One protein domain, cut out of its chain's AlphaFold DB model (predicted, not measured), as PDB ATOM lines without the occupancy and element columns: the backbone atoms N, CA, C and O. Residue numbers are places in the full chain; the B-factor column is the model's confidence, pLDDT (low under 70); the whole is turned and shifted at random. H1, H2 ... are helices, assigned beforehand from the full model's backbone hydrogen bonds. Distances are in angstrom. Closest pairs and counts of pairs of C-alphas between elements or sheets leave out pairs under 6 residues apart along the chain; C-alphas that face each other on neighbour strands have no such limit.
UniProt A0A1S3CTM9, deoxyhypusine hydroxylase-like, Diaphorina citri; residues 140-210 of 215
ATOM      1  N   ASP A 140      17.808  11.064  -3.876       53.16
ATOM      2  CA  ASP A 140      19.215  10.859  -3.588       53.16
ATOM      3  C   ASP A 140      19.927  10.851  -4.941       53.16
ATOM      4  O   ASP A 140      19.680   9.984  -5.781       53.16
ATOM      5  N   THR A 141      20.720  11.890  -5.200       60.91
ATOM      6  CA  THR A 141      21.436  12.026  -6.467       60.91
ATOM      7  C   THR A 141      22.520  10.958  -6.598       60.91
ATOM      8  O   THR A 141      23.124  10.840  -7.661       60.91
ATOM      9  N   GLY A 142      22.783  10.182  -5.536       60.75
ATOM     10  CA  GLY A 142      23.914   9.271  -5.459       60.75
ATOM     11  C   GLY A 142      25.245  10.017  -5.382       60.75
ATOM     12  O   GLY A 142      26.294   9.406  -5.585       60.75
ATOM     13  N   ASN A 143      25.221  11.329  -5.109       72.38
ATOM     14  CA  ASN A 143      26.419  12.150  -5.024       72.38
ATOM     15  C   ASN A 143      27.227  11.774  -3.769       72.38
ATOM     16  O   ASN A 143      26.915  12.179  -2.647       72.38
ATOM     17  N   ILE A 144      28.322  11.045  -3.985       78.88
ATOM     18  CA  ILE A 144      29.259  10.601  -2.942       78.88
ATOM     19  C   ILE A 144      30.065  11.743  -2.297       78.88
ATOM     20  O   ILE A 144      30.721  11.527  -1.280       78.88
ATOM     21  N   TYR A 145      30.039  12.942  -2.880       81.25
ATOM     22  CA  TYR A 145      30.797  14.112  -2.434       81.25
ATOM     23  C   TYR A 145      30.019  14.991  -1.450       81.25
ATOM     24  O   TYR A 145      30.613  15.864  -0.819       81.25
ATOM     25  N   GLY A 146      28.705  14.776  -1.296       76.38
ATOM     26  CA  GLY A 146      27.871  15.550  -0.370       76.38
ATOM     27  C   GLY A 146      27.791  17.046  -0.696       76.38
ATOM     28  O   GLY A 146      27.475  17.846   0.185       76.38
ATOM     29  N   SER A 147      28.104  17.431  -1.937       80.38
ATOM     30  CA  SER A 147      28.050  18.812  -2.412       80.38
ATOM     31  C   SER A 147      26.625  19.232  -2.771       80.38
ATOM     32  O   SER A 147      25.760  18.418  -3.105       80.38
ATOM     33  N   VAL A 148      26.378  20.541  -2.717       82.25
ATOM     34  CA  VAL A 148      25.154  21.134  -3.259       82.25
ATOM     35  C   VAL A 148      25.417  21.458  -4.722       82.25
ATOM     36  O   VAL A 148      25.980  22.500  -5.026       82.25
ATOM     37  N   ASP A 149      24.996  20.576  -5.619       85.56
ATOM     38  CA  ASP A 149      25.262  20.771  -7.043       85.56
ATOM     39  C   ASP A 149      24.255  21.748  -7.688       85.56
ATOM     40  O   ASP A 149      23.046  21.655  -7.426       85.56
ATOM     41  N   PRO A 150      24.703  22.639  -8.593       85.81
ATOM     42  CA  PRO A 150      23.824  23.487  -9.397       85.81
ATOM     43  C   PRO A 150      22.794  22.701 -10.212       85.81
ATOM     44  O   PRO A 150      21.694  23.191 -10.449       85.81
ATOM     45  N   THR A 151      23.099  21.462 -10.602       89.50
ATOM     46  CA  THR A 151      22.170  20.584 -11.324       89.50
ATOM     47  C   THR A 151      22.200  19.172 -10.738       89.50
ATOM     48  O   THR A 151      23.231  18.751 -10.218       89.50
ATOM     49  N   PRO A 152      21.109  18.396 -10.832       87.88
ATOM     50  CA  PRO A 152      21.186  16.948 -10.629       87.88
ATOM     51  C   PRO A 152      22.093  16.301 -11.695       87.88
ATOM     52  O   PRO A 152      22.257  16.873 -12.776       87.88
ATOM     53  N   PRO A 153      22.653  15.107 -11.457       89.56
ATOM     54  CA  PRO A 153      23.323  14.352 -12.511       89.56
ATOM     55  C   PRO A 153      22.316  13.879 -13.575       89.56
ATOM     56  O   PRO A 153      21.109  13.812 -13.337       89.56
ATOM     57  N   LEU A 154      22.800  13.556 -14.775       90.19
ATOM     58  CA  LEU A 154      21.973  12.978 -15.838       90.19
ATOM     59  C   LEU A 154      21.470  11.576 -15.455       90.19
ATOM     60  O   LEU A 154      22.261  10.675 -15.155       90.19
ATOM     61  N   ASP A 155      20.148  11.406 -15.468       83.69
ATOM     62  CA  ASP A 155      19.467  10.149 -15.161       83.69
ATOM     63  C   ASP A 155      19.721   9.102 -16.259       83.69
ATOM     64  O   ASP A 155      19.845   9.444 -17.433       83.69
ATOM     65  N   ASP A 156      19.811   7.826 -15.873       81.31
ATOM     66  CA  ASP A 156      19.815   6.654 -16.769       81.31
ATOM     67  C   ASP A 156      20.875   6.609 -17.895       81.31
ATOM     68  O   ASP A 156      20.823   5.748 -18.774       81.31
ATOM     69  N   VAL A 157      21.896   7.472 -17.851       83.69
ATOM     70  CA  VAL A 157      23.039   7.446 -18.778       83.69
ATOM     71  C   VAL A 157      24.323   7.098 -18.029       83.69
ATOM     72  O   VAL A 157      24.820   7.879 -17.222       83.69
ATOM     73  N   SER A 158      24.893   5.927 -18.314       86.31
ATOM     74  CA  SER A 158      26.215   5.499 -17.818       86.31
ATOM     75  C   SER A 158      27.293   5.465 -18.908       86.31
ATOM     76  O   SER A 158      28.459   5.206 -18.618       86.31
ATOM     77  N   ASP A 159      26.919   5.737 -20.159       95.50
ATOM     78  CA  ASP A 159      27.837   5.776 -21.295       95.50
ATOM     79  C   ASP A 159      28.657   7.074 -21.274       95.50
ATOM     80  O   ASP A 159      28.150   8.163 -21.556       95.50
ATOM     81  N   ILE A 160      29.941   6.939 -20.948       95.50
ATOM     82  CA  ILE A 160      30.889   8.051 -20.821       95.50
ATOM     83  C   ILE A 160      31.045   8.815 -22.140       95.50
ATOM     84  O   ILE A 160      31.171  10.038 -22.109       95.50
ATOM     85  N   ASN A 161      30.987   8.142 -23.295       94.75
ATOM     86  CA  ASN A 161      31.130   8.819 -24.584       94.75
ATOM     87  C   ASN A 161      29.927   9.717 -24.865       94.75
ATOM     88  O   ASN A 161      30.110  10.870 -25.243       94.75
ATOM     89  N   LYS A 162      28.707   9.242 -24.585       95.25
ATOM     90  CA  LYS A 162      27.494  10.065 -24.722       95.25
ATOM     91  C   LYS A 162      27.504  11.257 -23.771       95.25
ATOM     92  O   LYS A 162      27.176  12.368 -24.170       95.25
ATOM     93  N   LEU A 163      27.898  11.045 -22.515       94.75
ATOM     94  CA  LEU A 163      28.007  12.133 -21.539       94.75
ATOM     95  C   LEU A 163      29.038  13.176 -21.974       94.75
ATOM     96  O   LEU A 163      28.799  14.375 -21.836       94.75
ATOM     97  N   LYS A 164      30.160  12.729 -22.543       93.94
ATOM     98  CA  LYS A 164      31.177  13.609 -23.113       93.94
ATOM     99  C   LYS A 164      30.641  14.412 -24.299       93.94
ATOM    100  O   LYS A 164      30.852  15.619 -24.350       93.94
ATOM    101  N   GLU A 165      29.936  13.769 -25.227       93.69
ATOM    102  CA  GLU A 165      29.304  14.443 -26.369       93.69
ATOM    103  C   GLU A 165      28.335  15.540 -25.908       93.69
ATOM    104  O   GLU A 165      28.393  16.652 -26.427       93.69
ATOM    105  N   ILE A 166      27.513  15.265 -24.888       94.06
ATOM    106  CA  ILE A 166      26.612  16.258 -24.283       94.06
ATOM    107  C   ILE A 166      27.419  17.406 -23.665       94.06
ATOM    108  O   ILE A 166      27.165  18.565 -23.977       94.06
ATOM    109  N   LEU A 167      28.418  17.107 -22.823       91.81
ATOM    110  CA  LEU A 167      29.241  18.113 -22.136       91.81
ATOM    111  C   LEU A 167      29.914  19.100 -23.110       91.81
ATOM    112  O   LEU A 167      29.924  20.315 -22.870       91.81
ATOM    113  N   LEU A 168      30.467  18.573 -24.206       89.25
ATOM    114  CA  LEU A 168      31.244  19.329 -25.192       89.25
ATOM    115  C   LEU A 168      30.387  20.021 -26.266       89.25
ATOM    116  O   LEU A 168      30.912  20.835 -27.027       89.25
ATOM    117  N   ASN A 169      29.087  19.731 -26.347       90.38
ATOM    118  CA  ASN A 169      28.209  20.338 -27.341       90.38
ATOM    119  C   ASN A 169      27.855  21.787 -26.959       90.38
ATOM    120  O   ASN A 169      26.997  22.027 -26.117       90.38
ATOM    121  N   GLU A 170      28.481  22.776 -27.609       87.38
ATOM    122  CA  GLU A 170      28.204  24.204 -27.359       87.38
ATOM    123  C   GLU A 170      26.774  24.641 -27.741       87.38
ATOM    124  O   GLU A 170      26.332  25.695 -27.292       87.38
ATOM    125  N   ASN A 171      26.052  23.843 -28.536       90.38
ATOM    126  CA  ASN A 171      24.650  24.100 -28.883       90.38
ATOM    127  C   ASN A 171      23.662  23.413 -27.929       90.38
ATOM    128  O   ASN A 171      22.454  23.572 -28.093       90.38
ATOM    129  N   GLU A 172      24.158  22.616 -26.982       93.31
ATOM    130  CA  GLU A 172      23.330  21.967 -25.974       93.31
ATOM    131  C   GLU A 172      22.951  22.945 -24.865       93.31
ATOM    132  O   GLU A 172      23.703  23.867 -24.527       93.31
ATOM    133  N   ASP A 173      21.786  22.713 -24.268       94.00
ATOM    134  CA  ASP A 173      21.326  23.481 -23.127       94.00
ATOM    135  C   ASP A 173      22.329  23.418 -21.960       94.00
ATOM    136  O   ASP A 173      22.834  22.353 -21.590       94.00
ATOM    137  N   LEU A 174      22.615  24.569 -21.344       91.56
ATOM    138  CA  LEU A 174      23.627  24.667 -20.289       91.56
ATOM    139  C   LEU A 174      23.312  23.755 -19.097       91.56
ATOM    140  O   LEU A 174      24.222  23.140 -18.539       91.56
ATOM    141  N   PHE A 175      22.033  23.624 -18.733       92.56
ATOM    142  CA  PHE A 175      21.620  22.749 -17.642       92.56
ATOM    143  C   PHE A 175      21.923  21.291 -17.997       92.56
ATOM    144  O   PHE A 175      22.509  20.582 -17.183       92.56
ATOM    145  N   MET A 176      21.644  20.859 -19.231       93.50
ATOM    146  CA  MET A 176      21.964  19.506 -19.713       93.50
ATOM    147  C   MET A 176      23.467  19.212 -19.734       93.50
ATOM    148  O   MET A 176      23.891  18.131 -19.313       93.50
ATOM    149  N   ARG A 177      24.287  20.182 -20.148       93.94
ATOM    150  CA  ARG A 177      25.754  20.069 -20.104       93.94
ATOM    151  C   ARG A 177      26.261  19.883 -18.674       93.94
ATOM    152  O   ARG A 177      27.100  19.017 -18.431       93.94
ATOM    153  N   TYR A 178      25.705  20.628 -17.716       92.50
ATOM    154  CA  TYR A 178      26.025  20.476 -16.295       92.50
ATOM    155  C   TYR A 178      25.522  19.139 -15.727       92.50
ATOM    156  O   TYR A 178      26.277  18.470 -15.020       92.50
ATOM    157  N   LYS A 179      24.321  18.667 -16.102       92.75
ATOM    158  CA  LYS A 179      23.841  17.322 -15.724       92.75
ATOM    159  C   LYS A 179      24.823  16.236 -16.182       92.75
ATOM    160  O   LYS A 179      25.117  15.311 -15.422       92.75
ATOM    161  N   ALA A 180      25.353  16.346 -17.404       94.00
ATOM    162  CA  ALA A 180      26.354  15.415 -17.924       94.00
ATOM    163  C   ALA A 180      27.698  15.522 -17.184       94.00
ATOM    164  O   ALA A 180      28.280  14.495 -16.835       94.00
ATOM    165  N   MET A 181      28.156  16.741 -16.882       92.88
ATOM    166  CA  MET A 181      29.362  16.990 -16.082       92.88
ATOM    167  C   MET A 181      29.273  16.326 -14.702       92.88
ATOM    168  O   MET A 181      30.162  15.561 -14.325       92.88
ATOM    169  N   PHE A 182      28.185  16.561 -13.965       91.31
ATOM    170  CA  PHE A 182      27.993  15.965 -12.644       91.31
ATOM    171  C   PHE A 182      27.827  14.447 -12.718       91.31
ATOM    172  O   PHE A 182      28.388  13.737 -11.892       91.31
ATOM    173  N   LYS A 183      27.188  13.918 -13.771       92.94
ATOM    174  CA  LYS A 183      27.149  12.467 -13.994       92.94
ATOM    175  C   LYS A 183      28.539  11.870 -14.228       92.94
ATOM    176  O   LYS A 183      28.844  10.827 -13.660       92.94
ATOM    177  N   LEU A 184      29.388  12.514 -15.032       93.38
ATOM    178  CA  LEU A 184      30.775  12.083 -15.253       93.38
ATOM    179  C   LEU A 184      31.599  12.126 -13.961       93.38
ATOM    180  O   LEU A 184      32.369  11.196 -13.704       93.38
ATOM    181  N   ARG A 185      31.414  13.167 -13.137       92.56
ATOM    182  CA  ARG A 185      32.025  13.261 -11.804       92.56
ATOM    183  C   ARG A 185      31.596  12.079 -10.937       92.56
ATOM    184  O   ARG A 185      32.447  11.393 -10.380       92.56
ATOM    185  N   ASP A 186      30.298  11.805 -10.882       90.94
ATOM    186  CA  ASP A 186      29.725  10.778 -10.011       90.94
ATOM    187  C   ASP A 186      30.058   9.344 -10.470       90.94
ATOM    188  O   ASP A 186      30.115   8.438  -9.643       90.94
ATOM    189  N   ILE A 187      30.340   9.126 -11.765       92.19
ATOM    190  CA  ILE A 187      30.871   7.845 -12.277       92.19
ATOM    191  C   ILE A 187      32.242   7.520 -11.665       92.19
ATOM    192  O   ILE A 187      32.537   6.347 -11.447       92.19
ATOM    193  N   ASN A 188      33.058   8.540 -11.372       91.06
ATOM    194  CA  ASN A 188      34.333   8.407 -10.663       91.06
ATOM    195  C   ASN A 188      35.259   7.306 -11.236       91.06
ATOM    196  O   ASN A 188      35.788   6.465 -10.505       91.06
ATOM    197  N   SER A 189      35.440   7.292 -12.561       94.12
ATOM    198  CA  SER A 189      36.382   6.404 -13.250       94.12
ATOM    199  C   SER A 189      37.507   7.201 -13.915       94.12
ATOM    200  O   SER A 189      37.442   8.427 -14.052       94.12
ATOM    201  N   VAL A 190      38.562   6.506 -14.352       95.19
ATOM    202  CA  VAL A 190      39.655   7.142 -15.106       95.19
ATOM    203  C   VAL A 190      39.115   7.727 -16.411       95.19
ATOM    204  O   VAL A 190      39.426   8.861 -16.763       95.19
ATOM    205  N   GLU A 191      38.255   6.985 -17.101       95.25
ATOM    206  CA  GLU A 191      37.641   7.386 -18.363       95.25
ATOM    207  C   GLU A 191      36.714   8.594 -18.183       95.25
ATOM    208  O   GLU A 191      36.747   9.511 -19.003       95.25
ATOM    209  N   SER A 192      35.925   8.642 -17.101       92.94
ATOM    210  CA  SER A 192      35.043   9.785 -16.838       92.94
ATOM    211  C   SER A 192      35.833  11.033 -16.440       92.94
ATOM    212  O   SER A 192      35.497  12.139 -16.862       92.94
ATOM    213  N   THR A 193      36.940  10.855 -15.716       92.44
ATOM    214  CA  THR A 193      37.886  11.932 -15.399       92.44
ATOM    215  C   THR A 193      38.527  12.489 -16.669       92.44
ATOM    216  O   THR A 193      38.576  13.704 -16.846       92.44
ATOM    217  N   LEU A 194      38.968  11.625 -17.590       92.00
ATOM    218  CA  LEU A 194      39.517  12.060 -18.876       92.00
ATOM    219  C   LEU A 194      38.478  12.848 -19.686       92.00
ATOM    220  O   LEU A 194      38.781  13.949 -20.145       92.00
ATOM    221  N   ALA A 195      37.237  12.354 -19.763       92.06
ATOM    222  CA  ALA A 195      36.139  13.063 -20.420       92.06
ATOM    223  C   ALA A 195      35.877  14.459 -19.822       92.06
ATOM    224  O   ALA A 195      35.670  15.414 -20.570       92.06
ATOM    225  N   LEU A 196      35.936  14.608 -18.492       91.06
ATOM    226  CA  LEU A 196      35.830  15.912 -17.826       91.06
ATOM    227  C   LEU A 196      36.986  16.840 -18.202       91.06
ATOM    228  O   LEU A 196      36.765  18.016 -18.484       91.06
ATOM    229  N   THR A 197      38.215  16.315 -18.231       88.31
ATOM    230  CA  THR A 197      39.387  17.122 -18.589       88.31
ATOM    231  C   THR A 197      39.368  17.589 -20.037       88.31
ATOM    232  O   THR A 197      39.844  18.685 -20.297       88.31
ATOM    233  N   GLU A 198      38.778  16.835 -20.969       86.19
ATOM    234  CA  GLU A 198      38.563  17.307 -22.346       86.19
ATOM    235  C   GLU A 198      37.671  18.561 -22.384       86.19
ATOM    236  O   GLU A 198      37.919  19.459 -23.182       86.19
ATOM    237  N   GLY A 199      36.709  18.685 -21.461       75.81
ATOM    238  CA  GLY A 199      35.893  19.894 -21.287       75.81
ATOM    239  C   GLY A 199      36.668  21.127 -20.813       75.81
ATOM    240  O   GLY A 199      36.145  22.238 -20.871       75.81
ATOM    241  N   LEU A 200      37.921  20.952 -20.379       72.94
ATOM    242  CA  LEU A 200      38.830  22.040 -20.031       72.94
ATOM    243  C   LEU A 200      39.652  22.523 -21.218       72.94
ATOM    244  O   LEU A 200      40.420  23.458 -21.030       72.94
ATOM    245  N   TYR A 201      39.536  21.929 -22.406       67.88
ATOM    246  CA  TYR A 201      40.300  22.339 -23.579       67.88
ATOM    247  C   TYR A 201      39.383  22.733 -24.735       67.88
ATOM    248  O   TYR A 201      38.333  22.138 -24.957       67.88
ATOM    249  N   ASP A 202      39.773  23.759 -25.487       61.78
ATOM    250  CA  ASP A 202      39.125  24.079 -26.750       61.78
ATOM    251  C   ASP A 202      39.544  23.064 -27.827       61.78
ATOM    252  O   ASP A 202      40.458  22.259 -27.638       61.78
ATOM    253  N   PHE A 203      38.914  23.120 -29.003       53.44
ATOM    254  CA  PHE A 203      39.245  22.242 -30.136       53.44
ATOM    255  C   PHE A 203      40.698  22.381 -30.641       53.44
ATOM    256  O   PHE A 203      41.128  21.609 -31.495       53.44
ATOM    257  N   GLN A 204      41.453  23.368 -30.146       50.97
ATOM    258  CA  GLN A 204      42.869  23.597 -30.440       50.97
ATOM    259  C   GLN A 204      43.787  23.137 -29.290       50.97
ATOM    260  O   GLN A 204      44.994  23.369 -29.350       50.97
ATOM    261  N   GLY A 205      43.242  22.487 -28.256       56.38
ATOM    262  CA  GLY A 205      43.990  21.990 -27.102       56.38
ATOM    263  C   GLY A 205      44.411  23.080 -26.113       56.38
ATOM    264  O   GLY A 205      45.328  22.863 -25.323       56.38
ATOM    265  N   ARG A 206      43.792  24.267 -26.148       60.44
ATOM    266  CA  ARG A 206      44.063  25.353 -25.192       60.44
ATOM    267  C   ARG A 206      43.084  25.300 -24.038       60.44
ATOM    268  O   ARG A 206      41.908  25.046 -24.257       60.44
ATOM    269  N   LEU A 207      43.554  25.608 -22.833       57.50
ATOM    270  CA  LEU A 207      42.706  25.624 -21.645       57.50
ATOM    271  C   LEU A 207      41.509  26.586 -21.835       57.50
ATOM    272  O   LEU A 207      41.698  27.779 -22.088       57.50
ATOM    273  N   LEU A 208      40.284  26.077 -21.725       57.12
ATOM    274  CA  LEU A 208      39.050  26.848 -21.682       57.12
ATOM    275  C   LEU A 208      38.943  27.527 -20.317       57.12
ATOM    276  O   LEU A 208      38.802  26.867 -19.294       57.12
ATOM    277  N   ASN A 209      38.873  28.856 -20.304       48.44
ATOM    278  CA  ASN A 209      38.493  29.634 -19.115       48.44
ATOM    279  C   ASN A 209      36.980  29.531 -18.793       48.44
ATOM    280  O   ASN A 209      36.426  30.453 -18.207       48.44
ATOM    281  N   LYS A 210      36.269  28.492 -19.266       45.88
ATOM    282  CA  LYS A 210      34.792  28.486 -19.353       45.88
ATOM    283  C   LYS A 210      34.072  27.647 -18.293       45.88
ATOM    284  O   LYS A 210      32.851  27.718 -18.248       45.88
TER     285      LYS A 210
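This is residues 140 to 210 of the 215 residues of the protein "deoxyhypusine hydroxylase-like" of Diaphorina citri (UniProt A0A1S3CTM9). Three short helices, H1, H2 and H3, form a small up-and-down bundle with their centres in a triangle: the chain runs along H1, folds back along H2 and turns again into H3. A long lead-in, residues 140 to 159, and a tail, residues 199 to 210, reach to opposite ends of the longest axis. The printed part has 71 residues with three named helices in the order H1, H2, H3 and no named strand; the class is all helix, though under half of the residues, 32 of 71, are in named elements. The whole is compact, with a radius of gyration of the C-alphas of 11.7 A and spans of 38 by 26 by 21 A.

After residues 140 to 159, H1 takes residues 160 to 168, from C-alpha 160 at (30.889, 8.051, -20.821), and is 12.1 A long from first to last C-alpha. H2, residues 174 to 187, is the longest helix at 20.0 A. H3, residues 190 to 198, is 12.5 A long and ends with C-alpha 198 at (38.563, 17.307, -22.346).

H1 and H2 touch as a helical hairpin, closest at the C-alphas of Leu 167 and Arg 177, 4.5 A apart; they run opposite ways at a shallow tilt of 34 degrees, only just short of steep. H2 and H3 form a second helical hairpin. H2 touches H3 with residues 181 to 185 alone, closest at the C-alphas of Leu 184 and Ser 192, 5.1 A apart, at a shallow tilt of 30 degrees, opposite ways. H1 and H3 touch and run the same way at a shallow tilt of 15 degrees, with the C-alphas of Lys 164 and Ala 195 the closest at 5.7 A. Every O i to N i+4 pair in H1, H2 and H3 is within hydrogen-bond range.

The two C-alphas farthest apart, those of Asp 140 and Gln 204, are 38.0 A apart. The printed part has no cut, and the links H1 to H2 and H2 to H3 are tight. The mean pLDDT of the printed part is 83.4; residues 140 to 142 and 201 to 210 are under 70.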